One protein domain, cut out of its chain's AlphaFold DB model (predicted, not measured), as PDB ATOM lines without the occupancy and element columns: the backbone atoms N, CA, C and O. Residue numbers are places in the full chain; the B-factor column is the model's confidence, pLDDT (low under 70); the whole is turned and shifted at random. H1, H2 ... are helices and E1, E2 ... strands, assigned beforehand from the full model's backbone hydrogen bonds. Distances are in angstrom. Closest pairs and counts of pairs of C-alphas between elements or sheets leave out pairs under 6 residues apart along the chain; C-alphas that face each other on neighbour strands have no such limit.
ATOM      1  N   VAL A  60     151.349 131.572 103.577       84.94
ATOM      2  CA  VAL A  60     150.171 132.453 103.601       84.94
ATOM      3  C   VAL A  60     150.548 133.835 104.137       84.94
ATOM      4  O   VAL A  60     151.258 133.947 105.130       84.94
ATOM      5  N   THR A  61     150.086 134.897 103.473       84.12
ATOM      6  CA  THR A  61     150.248 136.277 103.957       84.12
ATOM      7  C   THR A  61     149.061 136.655 104.837       84.12
ATOM      8  O   THR A  61     147.917 136.455 104.429       84.12
ATOM      9  N   LEU A  62     149.343 137.194 106.022       84.25
ATOM     10  CA  LEU A  62     148.375 137.518 107.071       84.25
ATOM     11  C   LEU A  62     148.486 139.002 107.459       84.25
ATOM     12  O   LEU A  62     149.586 139.557 107.466       84.25
ATOM     13  N   ASP A  63     147.341 139.616 107.748       85.88
ATOM     14  CA  ASP A  63     147.158 140.954 108.335       85.88
ATOM     15  C   ASP A  63     145.767 140.951 108.992       85.88
ATOM     16  O   ASP A  63     144.795 141.478 108.449       85.88
ATOM     17  N   GLU A  64     145.639 140.191 110.084       86.94
ATOM     18  CA  GLU A  64     144.373 139.957 110.791       86.94
ATOM     19  C   GLU A  64     144.557 140.043 112.311       86.94
ATOM     20  O   GLU A  64     145.617 139.703 112.837       86.94
ATOM     21  N   THR A  65     143.499 140.457 113.010       89.62
ATOM     22  CA  THR A  65     143.428 140.521 114.476       89.62
ATOM     23  C   THR A  65     142.409 139.503 114.980       89.62
ATOM     24  O   THR A  65     141.293 139.443 114.457       89.62
ATOM     25  N   LEU A  66     142.776 138.709 115.989       91.62
ATOM     26  CA  LEU A  66     141.904 137.737 116.647       91.62
ATOM     27  C   LEU A  66     141.794 138.054 118.141       91.62
ATOM     28  O   LEU A  66     142.793 138.108 118.852       91.62
ATOM     29  N   THR A  67     140.560 138.221 118.609       92.31
ATOM     30  CA  THR A  67     140.244 138.538 120.005       92.31
ATOM     31  C   THR A  67     140.112 137.269 120.842       92.31
ATOM     32  O   THR A  67     139.202 136.464 120.622       92.31
ATOM     33  N   TYR A  68     140.971 137.113 121.843       92.31
ATOM     34  CA  TYR A  68     140.758 136.212 122.975       92.31
ATOM     35  C   TYR A  68     140.198 136.994 124.174       92.31
ATOM     36  O   TYR A  68     140.417 138.197 124.295       92.31
ATOM     37  N   GLY A  69     139.484 136.326 125.080       88.69
ATOM     38  CA  GLY A  69     139.077 136.927 126.348       88.69
ATOM     39  C   GLY A  69     138.690 135.887 127.396       88.69
ATOM     40  O   GLY A  69     138.061 134.875 127.069       88.69
ATOM     41  N   ASN A  70     139.067 136.153 128.645       87.88
ATOM     42  CA  ASN A  70     138.662 135.421 129.847       87.88
ATOM     43  C   ASN A  70     137.819 136.339 130.763       87.88
ATOM     44  O   ASN A  70     137.224 137.305 130.278       87.88
ATOM     45  N   ASP A  71     137.680 136.021 132.055       85.94
ATOM     46  CA  ASP A  71     136.923 136.871 132.989       85.94
ATOM     47  C   ASP A  71     137.761 138.117 133.406       85.94
ATOM     48  O   ASP A  71     137.219 139.132 133.861       85.94
ATOM     49  N   GLU A  72     139.080 138.064 133.193       90.50
ATOM     50  CA  GLU A  72     140.105 138.995 133.673       90.50
ATOM     51  C   GLU A  72     140.604 139.989 132.603       90.50
ATOM     52  O   GLU A  72     140.796 141.162 132.916       90.50
ATOM     53  N   TYR A  73     140.762 139.564 131.344       92.00
ATOM     54  CA  TYR A  73     141.283 140.372 130.231       92.00
ATOM     55  C   TYR A  73     140.562 140.104 128.903       92.00
ATOM     56  O   TYR A  73     140.025 139.025 128.647       92.00
ATOM     57  N   THR A  74     140.654 141.078 128.002       91.69
ATOM     58  CA  THR A  74     140.529 140.895 126.550       91.69
ATOM     59  C   THR A  74     141.911 141.067 125.920       91.69
ATOM     60  O   THR A  74     142.642 141.980 126.295       91.69
ATOM     61  N   VAL A  75     142.281 140.189 124.987       92.25
ATOM     62  CA  VAL A  75     143.585 140.183 124.310       92.25
ATOM     63  C   VAL A  75     143.362 140.135 122.800       92.25
ATOM     64  O   VAL A  75     143.005 139.093 122.249       92.25
ATOM     65  N   ASP A  76     143.578 141.263 122.127       91.75
ATOM     66  CA  ASP A  76     143.488 141.384 120.670       91.75
ATOM     67  C   ASP A  76     144.847 141.080 120.034       91.75
ATOM     68  O   ASP A  76     145.726 141.943 119.966       91.75
ATOM     69  N   VAL A  77     145.032 139.844 119.560       89.94
ATOM     70  CA  VAL A  77     146.287 139.401 118.941       89.94
ATOM     71  C   VAL A  77     146.270 139.708 117.447       89.94
ATOM     72  O   VAL A  77     145.503 139.117 116.688       89.94
ATOM     73  N   THR A  78     147.125 140.630 117.010       87.81
ATOM     74  CA  THR A  78     147.297 141.011 115.603       87.81
ATOM     75  C   THR A  78     148.501 140.301 114.998       87.81
ATOM     76  O   THR A  78     149.604 140.337 115.541       87.81
ATOM     77  N   VAL A  79     148.287 139.675 113.843       85.06
ATOM     78  CA  VAL A  79     149.282 138.895 113.105       85.06
ATOM     79  C   VAL A  79     149.531 139.543 111.749       85.06
ATOM     80  O   VAL A  79     148.619 139.622 110.923       85.06
ATOM     81  N   ARG A  80     150.777 139.955 111.490       83.44
ATOM     82  CA  ARG A  80     151.192 140.608 110.239       83.44
ATOM     83  C   ARG A  80     152.445 139.981 109.656       83.44
ATOM     84  O   ARG A  80     153.503 140.005 110.272       83.44
ATOM     85  N   GLY A  81     152.374 139.466 108.433       82.88
ATOM     86  CA  GLY A  81     153.557 138.927 107.758       82.88
ATOM     87  C   GLY A  81     153.245 137.805 106.787       82.88
ATOM     88  O   GLY A  81     152.170 137.758 106.193       82.88
ATOM     89  N   THR A  82     154.210 136.911 106.572       83.38
ATOM     90  CA  THR A  82     154.004 135.697 105.770       83.38
ATOM     91  C   THR A  82     154.400 134.477 106.584       83.38
ATOM     92  O   THR A  82     155.580 134.231 106.795       83.38
ATOM     93  N   ALA A  83     153.401 133.715 107.021       85.50
ATOM     94  CA  ALA A  83     153.584 132.497 107.794       85.50
ATOM     95  C   ALA A  83     153.777 131.292 106.863       85.50
ATOM     96  O   ALA A  83     153.113 131.183 105.822       85.50
ATOM     97  N   ALA A  84     154.655 130.364 107.235       86.06
ATOM     98  CA  ALA A  84     154.833 129.114 106.500       86.06
ATOM     99  C   ALA A  84     153.907 128.027 107.064       86.06
ATOM    100  O   ALA A  84     153.800 127.853 108.273       86.06
ATOM    101  N   MET A  85     153.241 127.261 106.202       85.31
ATOM    102  CA  MET A  85     152.457 126.104 106.637       85.31
ATOM    103  C   MET A  85     153.387 124.931 106.928       85.31
ATOM    104  O   MET A  85     154.220 124.559 106.101       85.31
ATOM    105  N   THR A  86     153.200 124.305 108.083       80.31
ATOM    106  CA  THR A  86     153.984 123.150 108.518       80.31
ATOM    107  C   THR A  86     153.129 121.885 108.566       80.31
ATOM    108  O   THR A  86     151.897 121.928 108.601       80.31
ATOM    109  N   ASP A  87     153.800 120.733 108.582       76.88
ATOM    110  CA  ASP A  87     153.183 119.434 108.885       76.88
ATOM    111  C   ASP A  87     153.299 119.095 110.389       76.88
ATOM    112  O   ASP A  87     153.253 117.923 110.772       76.88
ATOM    113  N   ALA A  88     153.506 120.105 111.247       73.50
ATOM    114  CA  ALA A  88     153.466 119.928 112.693       73.50
ATOM    115  C   ALA A  88     152.040 119.574 113.141       73.50
ATOM    116  O   ALA A  88     151.054 119.987 112.529       73.50
ATOM    117  N   GLU A  89     151.928 118.797 114.217       69.31
ATOM    118  CA  GLU A  89     150.637 118.562 114.863       69.31
ATOM    119  C   GLU A  89     150.135 119.897 115.446       69.31
ATOM    120  O   GLU A  89     150.943 120.735 115.851       69.31
ATOM    121  N   ALA A  90     148.822 120.143 115.415       64.50
ATOM    122  CA  ALA A  90     148.271 121.354 116.021       64.50
ATOM    123  C   ALA A  90     148.561 121.340 117.534       64.50
ATOM    124  O   ALA A  90     148.464 120.263 118.137       64.50
ATOM    125  N   PRO A  91     148.938 122.481 118.140       64.81
ATOM    126  CA  PRO A  91     149.199 122.544 119.573       64.81
ATOM    127  C   PRO A  91     147.955 122.155 120.386       64.81
ATOM    128  O   PRO A  91     146.827 122.145 119.881       64.81
ATOM    129  N   ALA A  92     148.177 121.803 121.654       63.69
ATOM    130  CA  ALA A  92     147.078 121.707 122.606       63.69
ATOM    131  C   ALA A  92     146.397 123.081 122.721       63.69
ATOM    132  O   ALA A  92     147.032 124.113 122.519       63.69
ATOM    133  N   ALA A  93     145.085 123.077 122.933       77.25
ATOM    134  CA  ALA A  93     144.284 124.288 122.924       77.25
ATOM    135  C   ALA A  93     143.053 124.088 123.804       77.25
ATOM    136  O   ALA A  93     142.227 123.209 123.525       77.25
ATOM    137  N   ASP A  94     142.904 124.930 124.820       78.94
ATOM    138  CA  ASP A  94     141.665 125.041 125.588       78.94
ATOM    139  C   ASP A  94     140.608 125.844 124.818       78.94
ATOM    140  O   ASP A  94     139.414 125.530 124.865       78.94
ATOM    141  N   VAL A  95     141.047 126.857 124.061       85.44
ATOM    142  CA  VAL A  95     140.191 127.725 123.244       85.44
ATOM    143  C   VAL A  95     140.726 127.803 121.814       85.44
ATOM    144  O   VAL A  95     141.931 127.845 121.587       85.44
ATOM    145  N   VAL A  96     139.819 127.837 120.835       83.50
ATOM    146  CA  VAL A  96     140.135 128.135 119.431       83.50
ATOM    147  C   VAL A  96     139.258 129.299 118.982       83.50
ATOM    148  O   VAL A  96     138.034 129.243 119.117       83.50
ATOM    149  N   VAL A  97     139.896 130.348 118.471       85.69
ATOM    150  CA  VAL A  97     139.282 131.569 117.948       85.69
ATOM    151  C   VAL A  97     139.426 131.556 116.428       85.69
ATOM    152  O   VAL A  97     140.531 131.698 115.908       85.69
ATOM    153  N   ASP A  98     138.318 131.369 115.713       85.31
ATOM    154  CA  ASP A  98     138.284 131.424 114.247       85.31
ATOM    155  C   ASP A  98     138.232 132.883 113.754       85.31
ATOM    156  O   ASP A  98     137.476 133.702 114.287       85.31
ATOM    157  N   SER A  99     138.973 133.202 112.690       80.88
ATOM    158  CA  SER A  99     138.869 134.485 111.989       80.88
ATOM    159  C   SER A  99     137.481 134.674 111.365       80.88
ATOM    160  O   SER A  99     136.880 133.757 110.801       80.88
ATOM    161  N   ALA A 100     136.968 135.906 111.413       73.31
ATOM    162  CA  ALA A 100     135.726 136.275 110.736       73.31
ATOM    163  C   ALA A 100     135.909 136.523 109.223       73.31
ATOM    164  O   ALA A 100     134.911 136.619 108.496       73.31
ATOM    165  N   SER A 101     137.153 136.660 108.748       72.19
ATOM    166  CA  SER A 101     137.500 137.079 107.382       72.19
ATOM    167  C   SER A 101     138.333 136.072 106.584       72.19
ATOM    168  O   SER A 101     138.309 136.147 105.351       72.19
ATOM    169  N   SER A 102     139.000 135.110 107.228       77.38
ATOM    170  CA  SER A 102     139.832 134.099 106.558       77.38
ATOM    171  C   SER A 102     139.704 132.693 107.166       77.38
ATOM    172  O   SER A 102     138.931 132.470 108.094       77.38
ATOM    173  N   ASP A 103     140.463 131.729 106.628       84.44
ATOM    174  CA  ASP A 103     140.600 130.374 107.184       84.44
ATOM    175  C   ASP A 103     141.668 130.287 108.311       84.44
ATOM    176  O   ASP A 103     142.143 129.187 108.621       84.44
ATOM    177  N   LEU A 104     142.105 131.426 108.872       89.56
ATOM    178  CA  LEU A 104     143.009 131.519 110.026       89.56
ATOM    179  C   LEU A 104     142.247 131.242 111.332       89.56
ATOM    180  O   LEU A 104     141.161 131.776 111.545       89.56
ATOM    181  N   ALA A 105     142.847 130.464 112.227       88.62
ATOM    182  CA  ALA A 105     142.362 130.265 113.587       88.62
ATOM    183  C   ALA A 105     143.521 130.306 114.592       88.62
ATOM    184  O   ALA A 105     144.574 129.704 114.356       88.62
ATOM    185  N   MET A 106     143.304 130.993 115.712       92.19
ATOM    186  CA  MET A 106     144.223 131.083 116.843       92.19
ATOM    187  C   MET A 106     143.795 130.095 117.931       92.19
ATOM    188  O   MET A 106     142.691 130.189 118.462       92.19
ATOM    189  N   SER A 107     144.660 129.147 118.268       89.12
ATOM    190  CA  SER A 107     144.549 128.334 119.478       89.12
ATOM    191  C   SER A 107     145.170 129.069 120.662       89.12
ATOM    192  O   SER A 107     146.238 129.659 120.513       89.12
ATOM    193  N   VAL A 108     144.532 128.985 121.826       91.00
ATOM    194  CA  VAL A 108     145.045 129.504 123.097       91.00
ATOM    195  C   VAL A 108     145.048 128.362 124.111       91.00
ATOM    196  O   VAL A 108     143.997 127.752 124.353       91.00
ATOM    197  N   ASP A 109     146.215 128.063 124.675       90.50
ATOM    198  CA  ASP A 109     146.392 127.148 125.807       90.50
ATOM    199  C   ASP A 109     146.587 127.992 127.076       90.50
ATOM    200  O   ASP A 109     147.429 128.894 127.103       90.50
ATOM    201  N   VAL A 110     145.765 127.763 128.104       90.38
ATOM    202  CA  VAL A 110     145.796 128.558 129.343       90.38
ATOM    203  C   VAL A 110     146.586 127.776 130.383       90.38
ATOM    204  O   VAL A 110     146.105 126.786 130.934       90.38
ATOM    205  N   LEU A 111     147.823 128.197 130.628       90.44
ATOM    206  CA  LEU A 111     148.750 127.455 131.478       90.44
ATOM    207  C   LEU A 111     148.342 127.577 132.957       90.44
ATOM    208  O   LEU A 111     147.902 128.636 133.403       90.44
ATOM    209  N   ASP A 112     148.486 126.485 133.716       89.00
ATOM    210  CA  ASP A 112     148.076 126.395 135.125       89.00
ATOM    211  C   ASP A 112     149.262 126.288 136.103       89.00
ATOM    212  O   ASP A 112     150.411 126.118 135.693       89.00
ATOM    213  N   GLU A 113     148.959 126.310 137.411       88.88
ATOM    214  CA  GLU A 113     149.903 126.183 138.545       88.88
ATOM    215  C   GLU A 113     150.853 124.963 138.487       88.88
ATOM    216  O   GLU A 113     151.755 124.833 139.313       88.88
ATOM    217  N   SER A 114     150.653 124.021 137.557       87.81
ATOM    218  CA  SER A 114     151.536 122.866 137.369       87.81
ATOM    219  C   SER A 114     152.610 123.051 136.290       87.81
ATOM    220  O   SER A 114     153.530 122.228 136.225       87.81
ATOM    221  N   GLN A 115     152.520 124.108 135.474       90.50
ATOM    222  CA  GLN A 115     153.455 124.396 134.385       90.50
ATOM    223  C   GLN A 115     154.579 125.350 134.833       90.50
ATOM    224  O   GLN A 115     154.316 126.337 135.524       90.50
ATOM    225  N   PRO A 116     155.846 125.090 134.448       87.25
ATOM    226  CA  PRO A 116     156.977 125.918 134.862       87.25
ATOM    227  C   PRO A 116     156.940 127.338 134.277       87.25
ATOM    228  O   PRO A 116     157.525 128.240 134.868       87.25
ATOM    229  N   GLU A 117     156.265 127.543 133.147       86.12
ATOM    230  CA  GLU A 117     156.066 128.854 132.534       86.12
ATOM    231  C   GLU A 117     155.140 129.730 133.393       86.12
ATOM    232  O   GLU A 117     155.512 130.855 133.710       86.12
ATOM    233  N   TRP A 118     153.991 129.202 133.848       90.75
ATOM    234  CA  TRP A 118     153.076 129.929 134.744       90.75
ATOM    235  C   TRP A 118     153.738 130.229 136.094       90.75
ATOM    236  O   TRP A 118     153.695 131.368 136.553       90.75
ATOM    237  N   GLN A 119     154.440 129.248 136.683       88.06
ATOM    238  CA  GLN A 119     155.172 129.444 137.945       88.06
ATOM    239  C   GLN A 119     156.188 130.589 137.850       88.06
ATOM    240  O   GLN A 119     156.399 131.290 138.826       88.06
ATOM    241  N   ALA A 120     156.811 130.812 136.690       85.00
ATOM    242  CA  ALA A 120     157.763 131.907 136.540       85.00
ATOM    243  C   ALA A 120     157.094 133.291 136.402       85.00
ATOM    244  O   ALA A 120     157.680 134.289 136.821       85.00
ATOM    245  N   VAL A 121     155.866 133.357 135.869       86.75
ATOM    246  CA  VAL A 121     155.041 134.580 135.900       86.75
ATOM    247  C   VAL A 121     154.587 134.875 137.339       86.75
ATOM    248  O   VAL A 121     154.648 136.028 137.764       86.75
ATOM    249  N   GLU A 122     154.223 133.846 138.119       87.69
ATOM    250  CA  GLU A 122     153.956 133.970 139.564       87.69
ATOM    251  C   GLU A 122     155.212 134.433 140.325       87.69
ATOM    252  O   GLU A 122     155.156 135.445 141.021       87.69
ATOM    253  N   ASP A 123     156.370 133.795 140.113       83.75
ATOM    254  CA  ASP A 123     157.652 134.187 140.718       83.75
ATOM    255  C   ASP A 123     158.022 135.651 140.374       83.75
ATOM    256  O   ASP A 123     158.561 136.367 141.222       83.75
ATOM    257  N   TYR A 124     157.733 136.134 139.152       83.56
ATOM    258  CA  TYR A 124     157.901 137.551 138.792       83.56
ATOM    259  C   TYR A 124     156.942 138.442 139.596       83.56
ATOM    260  O   TYR A 124     157.391 139.432 140.186       83.56
ATOM    261  N   ALA A 125     155.653 138.088 139.661       80.69
ATOM    262  CA  ALA A 125     154.640 138.831 140.410       80.69
ATOM    263  C   ALA A 125     155.012 138.950 141.901       80.69
ATOM    264  O   ALA A 125     155.017 140.069 142.432       80.69
ATOM    265  N   GLU A 126     155.402 137.831 142.526       77.06
ATOM    266  CA  GLU A 126     155.869 137.735 143.915       77.06
ATOM    267  C   GLU A 126     157.178 138.507 144.143       77.06
ATOM    268  O   GLU A 126     157.301 139.246 145.119       77.06
ATOM    269  N   SER A 127     158.145 138.451 143.213       69.19
ATOM    270  CA  SER A 127     159.409 139.215 143.315       69.19
ATOM    271  C   SER A 127     159.227 140.740 143.340       69.19
ATOM    272  O   SER A 127     160.178 141.489 143.580       69.19
ATOM    273  N   LYS A 128     158.000 141.188 143.068       62.03
ATOM    274  CA  LYS A 128     157.544 142.569 142.999       62.03
ATOM    275  C   LYS A 128     156.389 142.839 143.983       62.03
ATOM    276  O   LYS A 128     155.689 143.825 143.794       62.03
ATOM    277  N   GLU A 129     156.125 141.983 144.981       52.53
ATOM    278  CA  GLU A 129     155.033 142.174 145.969       52.53
ATOM    279  C   GLU A 129     155.074 143.554 146.656       52.53
ATOM    280  O   GLU A 129     154.034 144.107 146.997       52.53
ATOM    281  N   GLU A 130     156.256 144.171 146.763       51.41
ATOM    282  CA  GLU A 130     156.468 145.523 147.307       51.41
ATOM    283  C   GLU A 130     155.886 146.686 146.452       51.41
ATOM    284  O   GLU A 130     156.308 147.834 146.620       51.41
ATOM    285  N   SER A 131     154.938 146.432 145.539       51.53
ATOM    286  CA  SER A 131     154.211 147.469 144.777       51.53
ATOM    287  C   SER A 131     152.678 147.377 144.833       51.53
ATOM    288  O   SER A 131     152.012 148.289 144.351       51.53
ATOM    289  N   GLY A 132     152.102 146.333 145.443       65.19
ATOM    290  CA  GLY A 132     150.649 146.162 145.567       65.19
ATOM    291  C   GLY A 132     150.212 144.697 145.621       65.19
ATOM    292  O   GLY A 132     150.957 143.805 145.207       65.19
ATOM    293  N   ASP A 133     148.986 144.450 146.101       75.56
ATOM    294  CA  ASP A 133     148.394 143.108 146.151       75.56
ATOM    295  C   ASP A 133     148.319 142.521 144.728       75.56
ATOM    296  O   ASP A 133     147.755 143.146 143.824       75.56
ATOM    297  N   VAL A 134     148.846 141.307 144.530       84.88
ATOM    298  CA  VAL A 134     148.674 140.543 143.282       84.88
ATOM    299  C   VAL A 134     147.209 140.121 143.162       84.88
ATOM    300  O   VAL A 134     146.687 139.383 143.999       84.88
ATOM    301  N   LEU A 135     146.540 140.606 142.117       86.06
ATOM    302  CA  LEU A 135     145.119 140.377 141.851       86.06
ATOM    303  C   LEU A 135     144.900 139.185 140.920       86.06
ATOM    304  O   LEU A 135     143.974 138.406 141.138       86.06
ATOM    305  N   ASP A 136     145.748 139.064 139.895       90.62
ATOM    306  CA  ASP A 136     145.714 137.980 138.915       90.62
ATOM    307  C   ASP A 136     147.113 137.659 138.357       90.62
ATOM    308  O   ASP A 136     147.963 138.546 138.223       90.62
ATOM    309  N   VAL A 137     147.311 136.382 138.011       91.00
ATOM    310  CA  VAL A 137     148.470 135.847 137.288       91.00
ATOM    311  C   VAL A 137     147.960 134.918 136.184       91.00
ATOM    312  O   VAL A 137     147.484 133.809 136.444       91.00
ATOM    313  N   THR A 138     148.105 135.356 134.938       91.62
ATOM    314  CA  THR A 138     147.644 134.648 133.739       91.62
ATOM    315  C   THR A 138     148.839 134.320 132.839       91.62
ATOM    316  O   THR A 138     149.732 135.142 132.655       91.62
ATOM    317  N   ALA A 139     148.864 133.124 132.248       91.69
ATOM    318  CA  ALA A 139     149.879 132.719 131.274       91.69
ATOM    319  C   ALA A 139     149.202 132.041 130.075       91.69
ATOM    320  O   ALA A 139     148.501 131.041 130.237       91.69
ATOM    321  N   LEU A 140     149.397 132.605 128.883       91.62
ATOM    322  CA  LEU A 140     148.753 132.182 127.638       91.62
ATOM    323  C   LEU A 140     149.820 131.735 126.637       91.62
ATOM    324  O   LEU A 140     150.714 132.519 126.326       91.62
ATOM    325  N   ASP A 141     149.713 130.516 126.113       90.81
ATOM    326  CA  ASP A 141     150.496 130.063 124.956       90.81
ATOM    327  C   ASP A 141     149.623 130.119 123.696       90.81
ATOM    328  O   ASP A 141     148.494 129.611 123.680       90.81
ATOM    329  N   PHE A 142     150.118 130.772 122.644       90.44
ATOM    330  CA  PHE A 142     149.379 130.969 121.400       90.44
ATOM    331  C   PHE A 142     149.857 130.014 120.304       90.44
ATOM    332  O   PHE A 142     151.040 129.787 120.076       90.44
ATOM    333  N   GLY A 143     148.910 129.502 119.528       89.75
ATOM    334  CA  GLY A 143     149.192 128.756 118.310       89.75
ATOM    335  C   GLY A 143     148.324 129.246 117.167       89.75
ATOM    336  O   GLY A 143     147.231 129.764 117.377       89.75
ATOM    337  N   PHE A 144     148.796 129.072 115.936       90.38
ATOM    338  CA  PHE A 144     148.087 129.547 114.754       90.38
ATOM    339  C   PHE A 144     147.960 128.428 113.734       90.38
ATOM    340  O   PHE A 144     148.908 127.687 113.460       90.38
ATOM    341  N   THR A 145     146.770 128.300 113.156       88.75
ATOM    342  CA  THR A 145     146.492 127.337 112.092       88.75
ATOM    343  C   THR A 145     145.785 128.021 110.933       88.75
ATOM    344  O   THR A 145     144.963 128.907 111.136       88.75
ATOM    345  N   TYR A 146     146.081 127.601 109.706       87.38
ATOM    346  CA  TYR A 146     145.381 128.055 108.507       87.38
ATOM    347  C   TYR A 146     144.863 126.844 107.739       87.38
ATOM    348  O   TYR A 146     145.624 125.916 107.453       87.38
ATOM    349  N   GLN A 147     143.560 126.808 107.450       84.19
ATOM    350  CA  GLN A 147     142.890 125.638 106.849       84.19
ATOM    351  C   GLN A 147     143.151 124.316 107.614       84.19
ATOM    352  O   GLN A 147     143.128 123.229 107.033       84.19
ATOM    353  N   GLY A 148     143.409 124.402 108.926       76.88
ATOM    354  CA  GLY A 148     143.722 123.260 109.791       76.88
ATOM    355  C   GLY A 148     145.159 122.719 109.696       76.88
ATOM    356  O   GLY A 148     145.401 121.613 110.177       76.88
ATOM    357  N   ARG A 149     146.106 123.453 109.088       84.94
ATOM    358  CA  ARG A 149     147.560 123.189 109.186       84.94
ATOM    359  C   ARG A 149     148.219 124.206 110.115       84.94
ATOM    360  O   ARG A 149     147.904 125.390 110.022       84.94
ATOM    361  N   THR A 150     149.145 123.761 110.959       88.75
ATOM    362  CA  THR A 150     149.914 124.617 111.879       88.75
ATOM    363  C   THR A 150     150.824 125.579 111.120       88.75
ATOM    364  O   THR A 150     151.487 125.183 110.157       88.75
ATOM    365  N   LEU A 151     150.877 126.830 111.563       88.75
ATOM    366  CA  LEU A 151     151.721 127.873 110.994       88.75
ATOM    367  C   LEU A 151     153.035 128.036 111.771       88.75
ATOM    368  O   LEU A 151     153.045 128.031 112.997       88.75
ATOM    369  N   ASP A 152     154.132 128.214 111.039       87.44
ATOM    370  CA  ASP A 152     155.376 128.796 111.540       87.44
ATOM    371  C   ASP A 152     155.272 130.318 111.414       87.44
ATOM    372  O   ASP A 152     155.122 130.860 110.311       87.44
ATOM    373  N   MET A 153     155.318 130.981 112.567       85.94
ATOM    374  CA  MET A 153     155.102 132.415 112.715       85.94
ATOM    375  C   MET A 153     156.408 133.225 112.701       85.94
ATOM    376  O   MET A 153     156.344 134.448 112.729       85.94
ATOM    377  N   SER A 154     157.579 132.587 112.571       80.69
ATOM    378  CA  SER A 154     158.905 133.230 112.691       80.69
ATOM    379  C   SER A 154     159.153 134.409 111.728       80.69
ATOM    380  O   SER A 154     159.956 135.290 112.027       80.69
ATOM    381  N   ASP A 155     158.479 134.429 110.571       78.69
ATOM    382  CA  ASP A 155     158.527 135.504 109.557       78.69
ATOM    383  C   ASP A 155     157.321 136.484 109.663       78.69
ATOM    384  O   ASP A 155     157.008 137.223 108.722       78.69
ATOM    385  N   CYS A 156     156.621 136.491 110.804       77.25
ATOM    386  CA  CYS A 156     155.518 137.400 111.134       77.25
ATOM    387  C   CYS A 156     155.829 138.269 112.362       77.25
ATOM    388  O   CYS A 156     156.517 137.860 113.294       77.25
ATOM    389  N   GLU A 157     155.260 139.469 112.362       77.81
ATOM    390  CA  GLU A 157     155.078 140.328 113.526       77.81
ATOM    391  C   GLU A 157     153.799 139.890 114.254       77.81
ATOM    392  O   GLU A 157     152.746 139.726 113.627       77.81
ATOM    393  N   LEU A 158     153.904 139.670 115.566       80.81
ATOM    394  CA  LEU A 158     152.769 139.410 116.447       80.81
ATOM    395  C   LEU A 158     152.715 140.493 117.515       80.81
ATOM    396  O   LEU A 158     153.676 140.678 118.262       80.81
ATOM    397  N   THR A 159     151.580 141.175 117.608       81.94
ATOM    398  CA  THR A 159     151.282 142.098 118.703       81.94
ATOM    399  C   THR A 159     150.016 141.669 119.428       81.94
ATOM    400  O   THR A 159     149.167 140.997 118.852       81.94
ATOM    401  N   ALA A 160     149.891 142.034 120.698       83.69
ATOM    402  CA  ALA A 160     148.713 141.788 121.516       83.69
ATOM    403  C   ALA A 160     148.317 143.085 122.225       83.69
ATOM    404  O   ALA A 160     149.140 143.654 122.935       83.69
ATOM    405  N   ALA A 161     147.083 143.553 122.038       85.56
ATOM    406  CA  ALA A 161     146.518 144.645 122.831       85.56
ATOM    407  C   ALA A 161     145.723 144.054 123.999       85.56
ATOM    408  O   ALA A 161     144.734 143.352 123.787       85.56
ATOM    409  N   VAL A 162     146.191 144.287 125.227       89.25
ATOM    410  CA  VAL A 162     145.638 143.694 126.450       89.25
ATOM    411  C   VAL A 162     144.802 144.732 127.194       89.25
ATOM    412  O   VAL A 162     145.335 145.720 127.690       89.25
ATOM    413  N   ALA A 163     143.498 144.501 127.308       89.69
ATOM    414  CA  ALA A 163     142.586 145.315 128.108       89.69
ATOM    415  C   ALA A 163     142.157 144.526 129.359       89.69
ATOM    416  O   ALA A 163     141.535 143.471 129.198       89.69
ATOM    417  N   PRO A 164     142.443 144.980 130.594       90.38
ATOM    418  CA  PRO A 164     141.863 144.362 131.784       90.38
ATOM    419  C   PRO A 164     140.347 144.595 131.818       90.38
ATOM    420  O   PRO A 164     139.850 145.636 131.386       90.38
ATOM    421  N   SER A 165     139.593 143.623 132.327       88.81
ATOM    422  CA  SER A 165     138.137 143.716 132.423       88.81
ATOM    423  C   SER A 165     137.708 144.695 133.520       88.81
ATOM    424  O   SER A 165     138.385 144.822 134.541       88.81
ATOM    425  N   ASP A 166     136.527 145.313 133.384       84.88
ATOM    426  CA  ASP A 166     135.918 146.151 134.435       84.88
ATOM    427  C   ASP A 166     135.898 145.454 135.811       84.88
ATOM    428  O   ASP A 166     135.935 146.105 136.853       84.88
ATOM    429  N   ALA A 167     135.810 144.117 135.827       83.75
ATOM    430  CA  ALA A 167     135.799 143.316 137.044       83.75
ATOM    431  C   ALA A 167     137.191 143.197 137.683       83.75
ATOM    432  O   ALA A 167     137.287 143.300 138.906       83.75
ATOM    433  N   LEU A 168     138.247 143.022 136.880       86.06
ATOM    434  CA  LEU A 168     139.634 143.040 137.348       86.06
ATOM    435  C   LEU A 168     140.031 144.450 137.801       86.06
ATOM    436  O   LEU A 168     140.517 144.621 138.917       86.06
ATOM    437  N   VAL A 169     139.717 145.471 136.998       83.69
ATOM    438  CA  VAL A 169     139.933 146.886 137.338       83.69
ATOM    439  C   VAL A 169     139.230 147.249 138.655       83.69
ATOM    440  O   VAL A 169     139.832 147.847 139.546       83.69
ATOM    441  N   ALA A 170     137.981 146.813 138.850       78.19
ATOM    442  CA  ALA A 170     137.263 147.007 140.110       78.19
ATOM    443  C   ALA A 170     137.779 146.142 141.279       78.19
ATOM    444  O   ALA A 170     137.464 146.456 142.429       78.19
ATOM    445  N   ALA A 171     138.548 145.077 141.027       79.62
ATOM    446  CA  ALA A 171     139.211 144.290 142.069       79.62
ATOM    447  C   ALA A 171     140.473 144.986 142.611       79.62
ATOM    448  O   ALA A 171     140.796 144.798 143.782       79.62
ATOM    449  N   GLY A 172     141.122 145.845 141.812       73.94
ATOM    450  CA  GLY A 172     142.218 146.719 142.255       73.94
ATOM    451  C   GLY A 172     141.799 147.852 143.196       73.94
ATOM    452  O   GLY A 172     142.648 148.500 143.805       73.94
ATOM    453  N   ALA A 173     140.492 148.060 143.385       66.56
ATOM    454  CA  ALA A 173     139.963 148.999 144.365       66.56
ATOM    455  C   ALA A 173     140.288 148.542 145.799       66.56
ATOM    456  O   ALA A 173     139.638 147.651 146.360       66.56
ATOM    457  N   ALA A 174     141.293 149.181 146.402       56.28
ATOM    458  CA  ALA A 174     141.834 148.818 147.708       56.28
ATOM    459  C   ALA A 174     140.752 148.719 148.810       56.28
ATOM    460  O   ALA A 174     139.768 149.470 148.809       56.28
ATOM    461  N   PRO A 175     140.918 147.834 149.818       48.84
ATOM    462  CA  PRO A 175     139.894 147.557 150.822       48.84
ATOM    463  C   PRO A 175     139.657 148.727 151.797       48.84
ATOM    464  O   PRO A 175     140.065 148.715 152.957       48.84
ATOM    465  N   LYS A 176     138.838 149.689 151.357       41.28
ATOM    466  CA  LYS A 176     138.076 150.645 152.179       41.28
ATOM    467  C   LYS A 176     138.869 151.709 152.957       41.28
ATOM    468  O   LYS A 176     138.241 152.469 153.695       41.28
ATOM    469  N   ALA A 177     140.188 151.775 152.794       40.88
ATOM    470  CA  ALA A 177     141.021 152.883 153.277       40.88
ATOM    471  C   ALA A 177     141.137 154.015 152.235       40.88
ATOM    472  O   ALA A 177     141.015 155.182 152.587       40.88
ATOM    473  N   ALA A 178     141.260 153.666 150.950       44.69
ATOM    474  CA  ALA A 178     141.413 154.596 149.830       44.69
ATOM    475  C   ALA A 178     140.054 155.006 149.223       44.69
ATOM    476  O   ALA A 178     139.738 154.666 148.089       44.69
ATOM    477  N   ALA A 179     139.191 155.666 150.003       43.38
ATOM    478  CA  ALA A 179     137.829 155.991 149.553       43.38
ATOM    479  C   ALA A 179     137.732 157.189 148.583       43.38
ATOM    480  O   ALA A 179     136.661 157.383 148.008       43.38
ATOM    481  N   GLU A 180     138.803 157.978 148.430       50.62
ATOM    482  CA  GLU A 180     138.862 159.153 147.537       50.62
ATOM    483  C   GLU A 180     140.085 159.158 146.587       50.62
ATOM    484  O   GLU A 180     140.071 159.900 145.609       50.62
ATOM    485  N   ALA A 181     141.063 158.257 146.777       56.22
ATOM    486  CA  ALA A 181     142.203 158.085 145.867       56.22
ATOM    487  C   ALA A 181     141.776 157.574 144.485       56.22
ATOM    488  O   ALA A 181     140.902 156.702 144.390       56.22
ATOM    489  N   GLU A 182     142.484 157.986 143.430       67.50
ATOM    490  CA  GLU A 182     142.454 157.237 142.180       67.50
ATOM    491  C   GLU A 182     143.102 155.861 142.416       67.50
ATOM    492  O   GLU A 182     144.301 155.723 142.673       67.50
ATOM    493  N   THR A 183     142.265 154.826 142.392       73.19
ATOM    494  CA  THR A 183     142.677 153.422 142.484       73.19
ATOM    495  C   THR A 183     142.491 152.755 141.132       73.19
ATOM    496  O   THR A 183     141.683 153.203 140.313       73.19
ATOM    497  N   GLY A 184     143.232 151.685 140.885       78.69
ATOM    498  CA  GLY A 184     143.177 150.981 139.615       78.69
ATOM    499  C   GLY A 184     143.988 149.701 139.637       78.69
ATOM    500  O   GLY A 184     144.310 149.164 140.702       78.69
ATOM    501  N   VAL A 185     144.323 149.227 138.443       82.75
ATOM    502  CA  VAL A 185     145.162 148.050 138.251       82.75
ATOM    503  C   VAL A 185     146.394 148.417 137.446       82.75
ATOM    504  O   VAL A 185     146.286 148.920 136.331       82.75
ATOM    505  N   GLU A 186     147.564 148.123 138.002       83.00
ATOM    506  CA  GLU A 186     148.801 148.051 137.236       83.00
ATOM    507  C   GLU A 186     148.845 146.684 136.548       83.00
ATOM    508  O   GLU A 186     148.876 145.646 137.212       83.00
ATOM    509  N   VAL A 187     148.776 146.683 135.216       85.81
ATOM    510  CA  VAL A 187     148.922 145.484 134.387       85.81
ATOM    511  C   VAL A 187     150.327 145.482 133.810       85.81
ATOM    512  O   VAL A 187     150.715 146.426 133.123       85.81
ATOM    513  N   THR A 188     151.059 144.398 134.040       86.19
ATOM    514  CA  THR A 188     152.369 144.134 133.439       86.19
ATOM    515  C   THR A 188     152.275 142.913 132.539       86.19
ATOM    516  O   THR A 188     151.707 141.888 132.923       86.19
ATOM    517  N   ALA A 189     152.858 143.012 131.348       85.12
ATOM    518  CA  ALA A 189     152.964 141.916 130.394       85.12
ATOM    519  C   ALA A 189     154.406 141.406 130.304       85.12
ATOM    520  O   ALA A 189     155.356 142.191 130.285       85.12
ATOM    521  N   LEU A 190     154.560 140.087 130.202       83.00
ATOM    522  CA  LEU A 190     155.833 139.379 130.114       83.00
ATOM    523  C   LEU A 190     155.897 138.540 128.833       83.00
ATOM    524  O   LEU A 190     154.928 137.880 128.461       83.00
ATOM    525  N   ASN A 191     157.070 138.511 128.208       76.06
ATOM    526  CA  ASN A 191     157.424 137.542 127.181       76.06
ATOM    527  C   ASN A 191     158.043 136.322 127.866       76.06
ATOM    528  O   ASN A 191     159.084 136.426 128.534       76.06
ATOM    529  N   GLY A 192     157.390 135.169 127.744       69.31
ATOM    530  CA  GLY A 192     157.782 133.992 128.507       69.31
ATOM    531  C   GLY A 192     157.726 134.248 130.020       69.31
ATOM    532  O   GLY A 192     156.716 134.654 130.587       69.31
ATOM    533  N   ALA A 193     158.859 133.996 130.669       57.78
ATOM    534  CA  ALA A 193     158.995 133.872 132.117       57.78
ATOM    535  C   ALA A 193     159.692 135.057 132.817       57.78
ATOM    536  O   ALA A 193     159.710 135.108 134.044       57.78
ATOM    537  N   THR A 194     160.378 135.941 132.079       58.84
ATOM    538  CA  THR A 194     161.378 136.851 132.687       58.84
ATOM    539  C   THR A 194     161.573 138.204 132.003       58.84
ATOM    540  O   THR A 194     162.281 139.045 132.557       58.84
ATOM    541  N   GLU A 195     161.041 138.424 130.798       71.19
ATOM    542  CA  GLU A 195     161.255 139.669 130.050       71.19
ATOM    543  C   GLU A 195     159.986 140.524 130.065       71.19
ATOM    544  O   GLU A 195     158.987 140.173 129.449       71.19
ATOM    545  N   GLU A 196     160.030 141.650 130.776       74.12
ATOM    546  CA  GLU A 196     158.938 142.625 130.797       74.12
ATOM    547  C   GLU A 196     158.779 143.286 129.417       74.12
ATOM    548  O   GLU A 196     159.740 143.825 128.863       74.12
ATOM    549  N   LEU A 197     157.563 143.224 128.867       65.62
ATOM    550  CA  LEU A 197     157.170 143.807 127.578       65.62
ATOM    551  C   LEU A 197     156.658 145.247 127.708       65.62
ATOM    552  O   LEU A 197     156.766 146.036 126.760       65.62
ATOM    553  N   GLY A 198     156.086 145.560 128.871       67.06
ATOM    554  CA  GLY A 198     155.539 146.856 129.245       67.06
ATOM    555  C   GLY A 198     154.606 146.749 130.453       67.06
ATOM    556  O   GLY A 198     154.126 145.661 130.783       67.06
ATOM    557  N   THR A 199     154.335 147.898 131.068       77.25
ATOM    558  CA  THR A 199     153.434 148.058 132.215       77.25
ATOM    559  C   THR A 199     152.528 149.277 131.993       77.25
ATOM    560  O   THR A 199     152.996 150.297 131.486       77.25
ATOM    561  N   VAL A 200     151.242 149.188 132.357       75.94
ATOM    562  CA  VAL A 200     150.267 150.296 132.291       75.94
ATOM    563  C   VAL A 200     149.423 150.357 133.566       75.94
ATOM    564  O   VAL A 200     149.063 149.318 134.116       75.94
ATOM    565  N   MET A 201     149.060 151.562 134.015       78.88
ATOM    566  CA  MET A 201     148.070 151.758 135.082       78.88
ATOM    567  C   MET A 201     146.698 152.051 134.464       78.88
ATOM    568  O   MET A 201     146.550 153.021 133.717       78.88
ATOM    569  N   VAL A 202     145.699 151.223 134.780       79.19
ATOM    570  CA  VAL A 202     144.301 151.385 134.356       79.19
ATOM    571  C   VAL A 202     143.447 151.840 135.554       79.19
ATOM    572  O   VAL A 202     143.187 151.027 136.449       79.19
ATOM    573  N   PRO A 203     143.010 153.115 135.610       75.56
ATOM    574  CA  PRO A 203     142.183 153.652 136.689       75.56
ATOM    575  C   PRO A 203     140.777 153.046 136.732       75.56
ATOM    576  O   PRO A 203     140.191 152.704 135.707       75.56
ATOM    577  N   GLN A 204     140.176 153.015 137.922       71.88
ATOM    578  CA  GLN A 204     138.835 152.463 138.133       71.88
ATOM    579  C   GLN A 204     137.699 153.279 137.491       71.88
ATOM    580  O   GLN A 204     136.636 152.726 137.206       71.88
ATOM    581  N   ASN A 205     137.891 154.586 137.295       67.12
ATOM    582  CA  ASN A 205     136.832 155.517 136.883       67.12
ATOM    583  C   ASN A 205     137.100 156.182 135.518       67.12
ATOM    584  O   ASN A 205     136.564 157.257 135.256       67.12
ATOM    585  N   GLU A 206     137.938 155.584 134.669       65.31
ATOM    586  CA  GLU A 206     138.239 156.132 133.343       65.31
ATOM    587  C   GLU A 206     137.125 155.805 132.328       65.31
ATOM    588  O   GLU A 206     136.606 154.691 132.295       65.31
ATOM    589  N   ASP A 207     136.738 156.785 131.499       56.38
ATOM    590  CA  ASP A 207     135.657 156.639 130.501       56.38
ATOM    591  C   ASP A 207     136.042 155.730 129.307       56.38
ATOM    592  O   ASP A 207     135.169 155.301 128.547       56.38
ATOM    593  N   GLU A 208     137.336 155.450 129.118       60.12
ATOM    594  CA  GLU A 208     137.890 154.629 128.036       60.12
ATOM    595  C   GLU A 208     139.000 153.727 128.604       60.12
ATOM    596  O   GLU A 208     139.966 154.211 129.191       60.12
ATOM    597  N   THR A 209     138.853 152.405 128.479       64.75
ATOM    598  CA  THR A 209     139.791 151.435 129.067       64.75
ATOM    599  C   THR A 209     141.143 151.493 128.355       64.75
ATOM    600  O   THR A 209     141.240 151.106 127.188       64.75
ATOM    601  N   LYS A 210     142.202 151.932 129.049       76.12
ATOM    602  CA  LYS A 210     143.577 151.857 128.525       76.12
ATOM    603  C   LYS A 210     143.960 150.413 128.187       76.12
ATOM    604  O   LYS A 210     143.723 149.503 128.983       76.12
ATOM    605  N   THR A 211     144.603 150.220 127.034       80.06
ATOM    606  CA  THR A 211     145.183 148.937 126.623       80.06
ATOM    607  C   THR A 211     146.689 148.920 126.849       80.06
ATOM    608  O   THR A 211     147.386 149.912 126.635       80.06
ATOM    609  N   LEU A 212     147.203 147.767 127.266       79.38
ATOM    610  CA  LEU A 212     148.620 147.442 127.221       79.38
ATOM    611  C   LEU A 212     148.914 146.728 125.902       79.38
ATOM    612  O   LEU A 212     148.778 145.510 125.788       79.38
ATOM    613  N   ASP A 213     149.306 147.495 124.894       77.69
ATOM    614  CA  ASP A 213     149.774 146.947 123.625       77.69
ATOM    615  C   ASP A 213     151.166 146.331 123.832       77.69
ATOM    616  O   ASP A 213     152.014 146.948 124.465       77.69
ATOM    617  N   VAL A 214     151.473 145.151 123.294       72.81
ATOM    618  CA  VAL A 214     152.804 144.511 123.372       72.81
ATOM    619  C   VAL A 214     153.150 143.737 122.103       72.81
ATOM    620  O   VAL A 214     152.269 143.414 121.314       72.81
ATOM    621  N   THR A 215     154.431 143.418 121.914       76.06
ATOM    622  CA  THR A 215     154.922 142.540 120.838       76.06
ATOM    623  C   THR A 215     155.312 141.191 121.439       76.06
ATOM    624  O   THR A 215     156.025 141.163 122.438       76.06
ATOM    625  N   LEU A 216     154.851 140.089 120.844       79.00
ATOM    626  CA  LEU A 216     155.129 138.720 121.299       79.00
ATOM    627  C   LEU A 216     156.319 138.116 120.534       79.00
ATOM    628  O   LEU A 216     156.546 138.463 119.372       79.00
ATOM    629  N   ASP A 217     157.045 137.166 121.137       80.19
ATOM    630  CA  ASP A 217     158.044 136.371 120.405       80.19
ATOM    631  C   ASP A 217     157.346 135.476 119.374       80.19
ATOM    632  O   ASP A 217     156.710 134.480 119.708       80.19
ATOM    633  N   SER A 218     157.489 135.795 118.090       80.50
ATOM    634  CA  SER A 218     156.856 135.033 117.013       80.50
ATOM    635  C   SER A 218     157.379 133.598 116.850       80.50
ATOM    636  O   SER A 218     156.765 132.805 116.139       80.50
ATOM    637  N   THR A 219     158.481 133.232 117.509       77.38
ATOM    638  CA  THR A 219     159.029 131.866 117.518       77.38
ATOM    639  C   THR A 219     158.536 131.019 118.696       77.38
ATOM    640  O   THR A 219     158.593 129.789 118.624       77.38
ATOM    641  N   ALA A 220     158.029 131.663 119.750       81.62
ATOM    642  CA  ALA A 220     157.429 131.049 120.932       81.62
ATOM    643  C   ALA A 220     156.412 132.032 121.555       81.62
ATOM    644  O   ALA A 220     156.722 132.666 122.565       81.62
ATOM    645  N   PRO A 221     155.232 132.225 120.927       84.06
ATOM    646  CA  PRO A 221     154.327 133.323 121.259       84.06
ATOM    647  C   PRO A 221     153.554 133.028 122.546       84.06
ATOM    648  O   PRO A 221     152.396 132.619 122.525       84.06
ATOM    649  N   MET A 222     154.220 133.273 123.669       86.69
ATOM    650  CA  MET A 222     153.688 133.144 125.017       86.69
ATOM    651  C   MET A 222     153.587 134.528 125.668       86.69
ATOM    652  O   MET A 222     154.509 135.342 125.575       86.69
ATOM    653  N   LEU A 223     152.461 134.782 126.333       89.94
ATOM    654  CA  LEU A 223     152.170 136.015 127.057       89.94
ATOM    655  C   LEU A 223     151.886 135.701 128.528       89.94
ATOM    656  O   LEU A 223     150.859 135.105 128.861       89.94
ATOM    657  N   GLY A 224     152.784 136.135 129.410       90.06
ATOM    658  CA  GLY A 224     152.505 136.258 130.838       90.06
ATOM    659  C   GLY A 224     151.830 137.597 131.125       90.06
ATOM    660  O   GLY A 224     152.216 138.616 130.559       90.06
ATOM    661  N   LEU A 225     150.836 137.610 132.008       91.06
ATOM    662  CA  LEU A 225     150.159 138.806 132.500       91.06
ATOM    663  C   LEU A 225     150.114 138.763 134.025       91.06
ATOM    664  O   LEU A 225     149.730 137.750 134.611       91.06
ATOM    665  N   THR A 226     150.462 139.877 134.660       89.62
ATOM    666  CA  THR A 226     150.288 140.072 136.100       89.62
ATOM    667  C   THR A 226     149.511 141.356 136.337       89.62
ATOM    668  O   THR A 226     149.892 142.400 135.808       89.62
ATOM    669  N   ALA A 227     148.470 141.292 137.161       87.38
ATOM    670  CA  ALA A 227     147.692 142.453 137.576       87.38
ATOM    671  C   ALA A 227     147.874 142.719 139.071       87.38
ATOM    672  O   ALA A 227     147.784 141.797 139.885       87.38
ATOM    673  N   LYS A 228     148.084 143.985 139.437       82.44
ATOM    674  CA  LYS A 228     148.264 144.436 140.824       82.44
ATOM    675  C   LYS A 228     147.378 145.615 141.167       82.44
ATOM    676  O   LYS A 228     147.087 146.436 140.304       82.44
ATOM    677  N   SER A 229     146.985 145.738 142.432       77.38
ATOM    678  CA  SER A 229     146.320 146.950 142.921       77.38
ATOM    679  C   SER A 229     147.271 148.148 142.841       77.38
ATOM    680  O   SER A 229     148.346 148.097 143.438       77.38
ATOM    681  N   ALA A 230     146.861 149.230 142.182       74.19
ATOM    682  CA  ALA A 230     147.637 150.465 142.087       74.19
ATOM    683  C   ALA A 230     146.946 151.628 142.818       74.19
ATOM    684  O   ALA A 230     145.715 151.731 142.837       74.19
ATOM    685  N   LEU A 231     147.755 152.519 143.401       76.12
ATOM    686  CA  LEU A 231     147.317 153.726 144.107       76.12
ATOM    687  C   LEU A 231     147.968 154.961 143.472       76.12
ATOM    688  O   LEU A 231     149.182 155.135 143.581       76.12
TER     689      LEU A 231
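Overview. This is residues 60 to 231 of the 876 residues of the protein "Putative pilus subunit protein" of Bifidobacterium pullorum subsp. saeculare DSM 6531 = LMG 14934 (UniProt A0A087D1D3). The model is an elongated, flattened shell of strands: two curved layers, one of E1, E2, E7 and E10, the other of E3, E4, E5, E8, E9 and E11, stand partly face to face, and the short E6 bridges them at one end. Their edges come near each other, E1 to E3 and E9 to E10, without pairing; H1 packs outside on E5 and E11, and H2, on the opposite face, packs on E8. The printed part has 172 residues, with two named helices and eleven named strands; along the chain H1 comes between E4 and E5, and H2 between E7 and E8; the class is mostly strand, and the eleven strands make one branched, twisted sheet whose neighbour pairs are antiparallel. The whole is compact, radius of gyration of the C-alphas 16.8 A, with spans of 56 by 35 by 23 A.

Arrangement. Start at E1, residues 60 to 69, which makes a hairpin with E2, residues 73 to 85; N 66 and O 77 are 2.8 A apart, within hydrogen-bond range, as are the N and O pairs below. E1 bends by 66 degrees at residue 63, E2 by 89 degrees at residue 82. On the other side of E2 from E1 look for E6, residues 149 to 152 (N 152 and O 84, 2.8 A), and E7, residues 156 to 164 (N 78 and O 159, 2.8 A). E7 pairs with E10, residues 212 to 215: N 160 and O 214, 2.8 A. E3, residues 95 to 98, and E4, residues 104 to 110, are a hairpin: N 97 and O 106, 2.8 A. E5, residues 134 to 146, has E4 on one side (N 107 and O 143, 2.8 A), E6 and E11, residues 222 to 231, on the other (N 146 and O 149, 2.9 A; N 225 and O 138, 2.8 A). E8, residues 182 to 191, pairs with E11 (N 190 and O 224, 2.8 A) and forms a hairpin with E9, residues 195 to 203 (N 187 and O 200, 2.9 A). The closest C-alphas of E1 and E3 are Leu 66 and Val 97, 6.8 A; of E9 and E10, Val 200 and Leu 212, 6.0 A. H1, residues 116 to 126, is on the sheet at a height of 8.4 A, along E11 at 18 degrees on the local plane; its closest C-alphas to E5 are Trp 118 and Ala 139, 5.5 A. H2, residues 166 to 171, is on the opposite face, its Val 169 C-alpha 5.4 A from that of Val 185. In H1 and H2 every O i to N i+4 pair is within range.

Along the chain. Find C-alpha 60 at (150.171, 132.453, 103.601); E1 runs 25.7 A from there, E2 29.8 A and E4 19.7 A. H1 spans 14.9 A from C-alpha 116 at (156.977, 125.918, 134.862). E5 is 37.1 A, E7 25.7 A, E8 28.9 A and E9 24.6 A; E11 runs 28.8 A to C-alpha 231 at (147.317, 153.726, 144.107).

Size, cuts and confidence. The two C-alphas farthest apart, Asp 87 and Glu 180, are 57.2 A apart. The printed part has no cut and no long link. Mean pLDDT of the printed part is 79.7; 30 residues are under 70, among them 127 to 132 and 173 to 182.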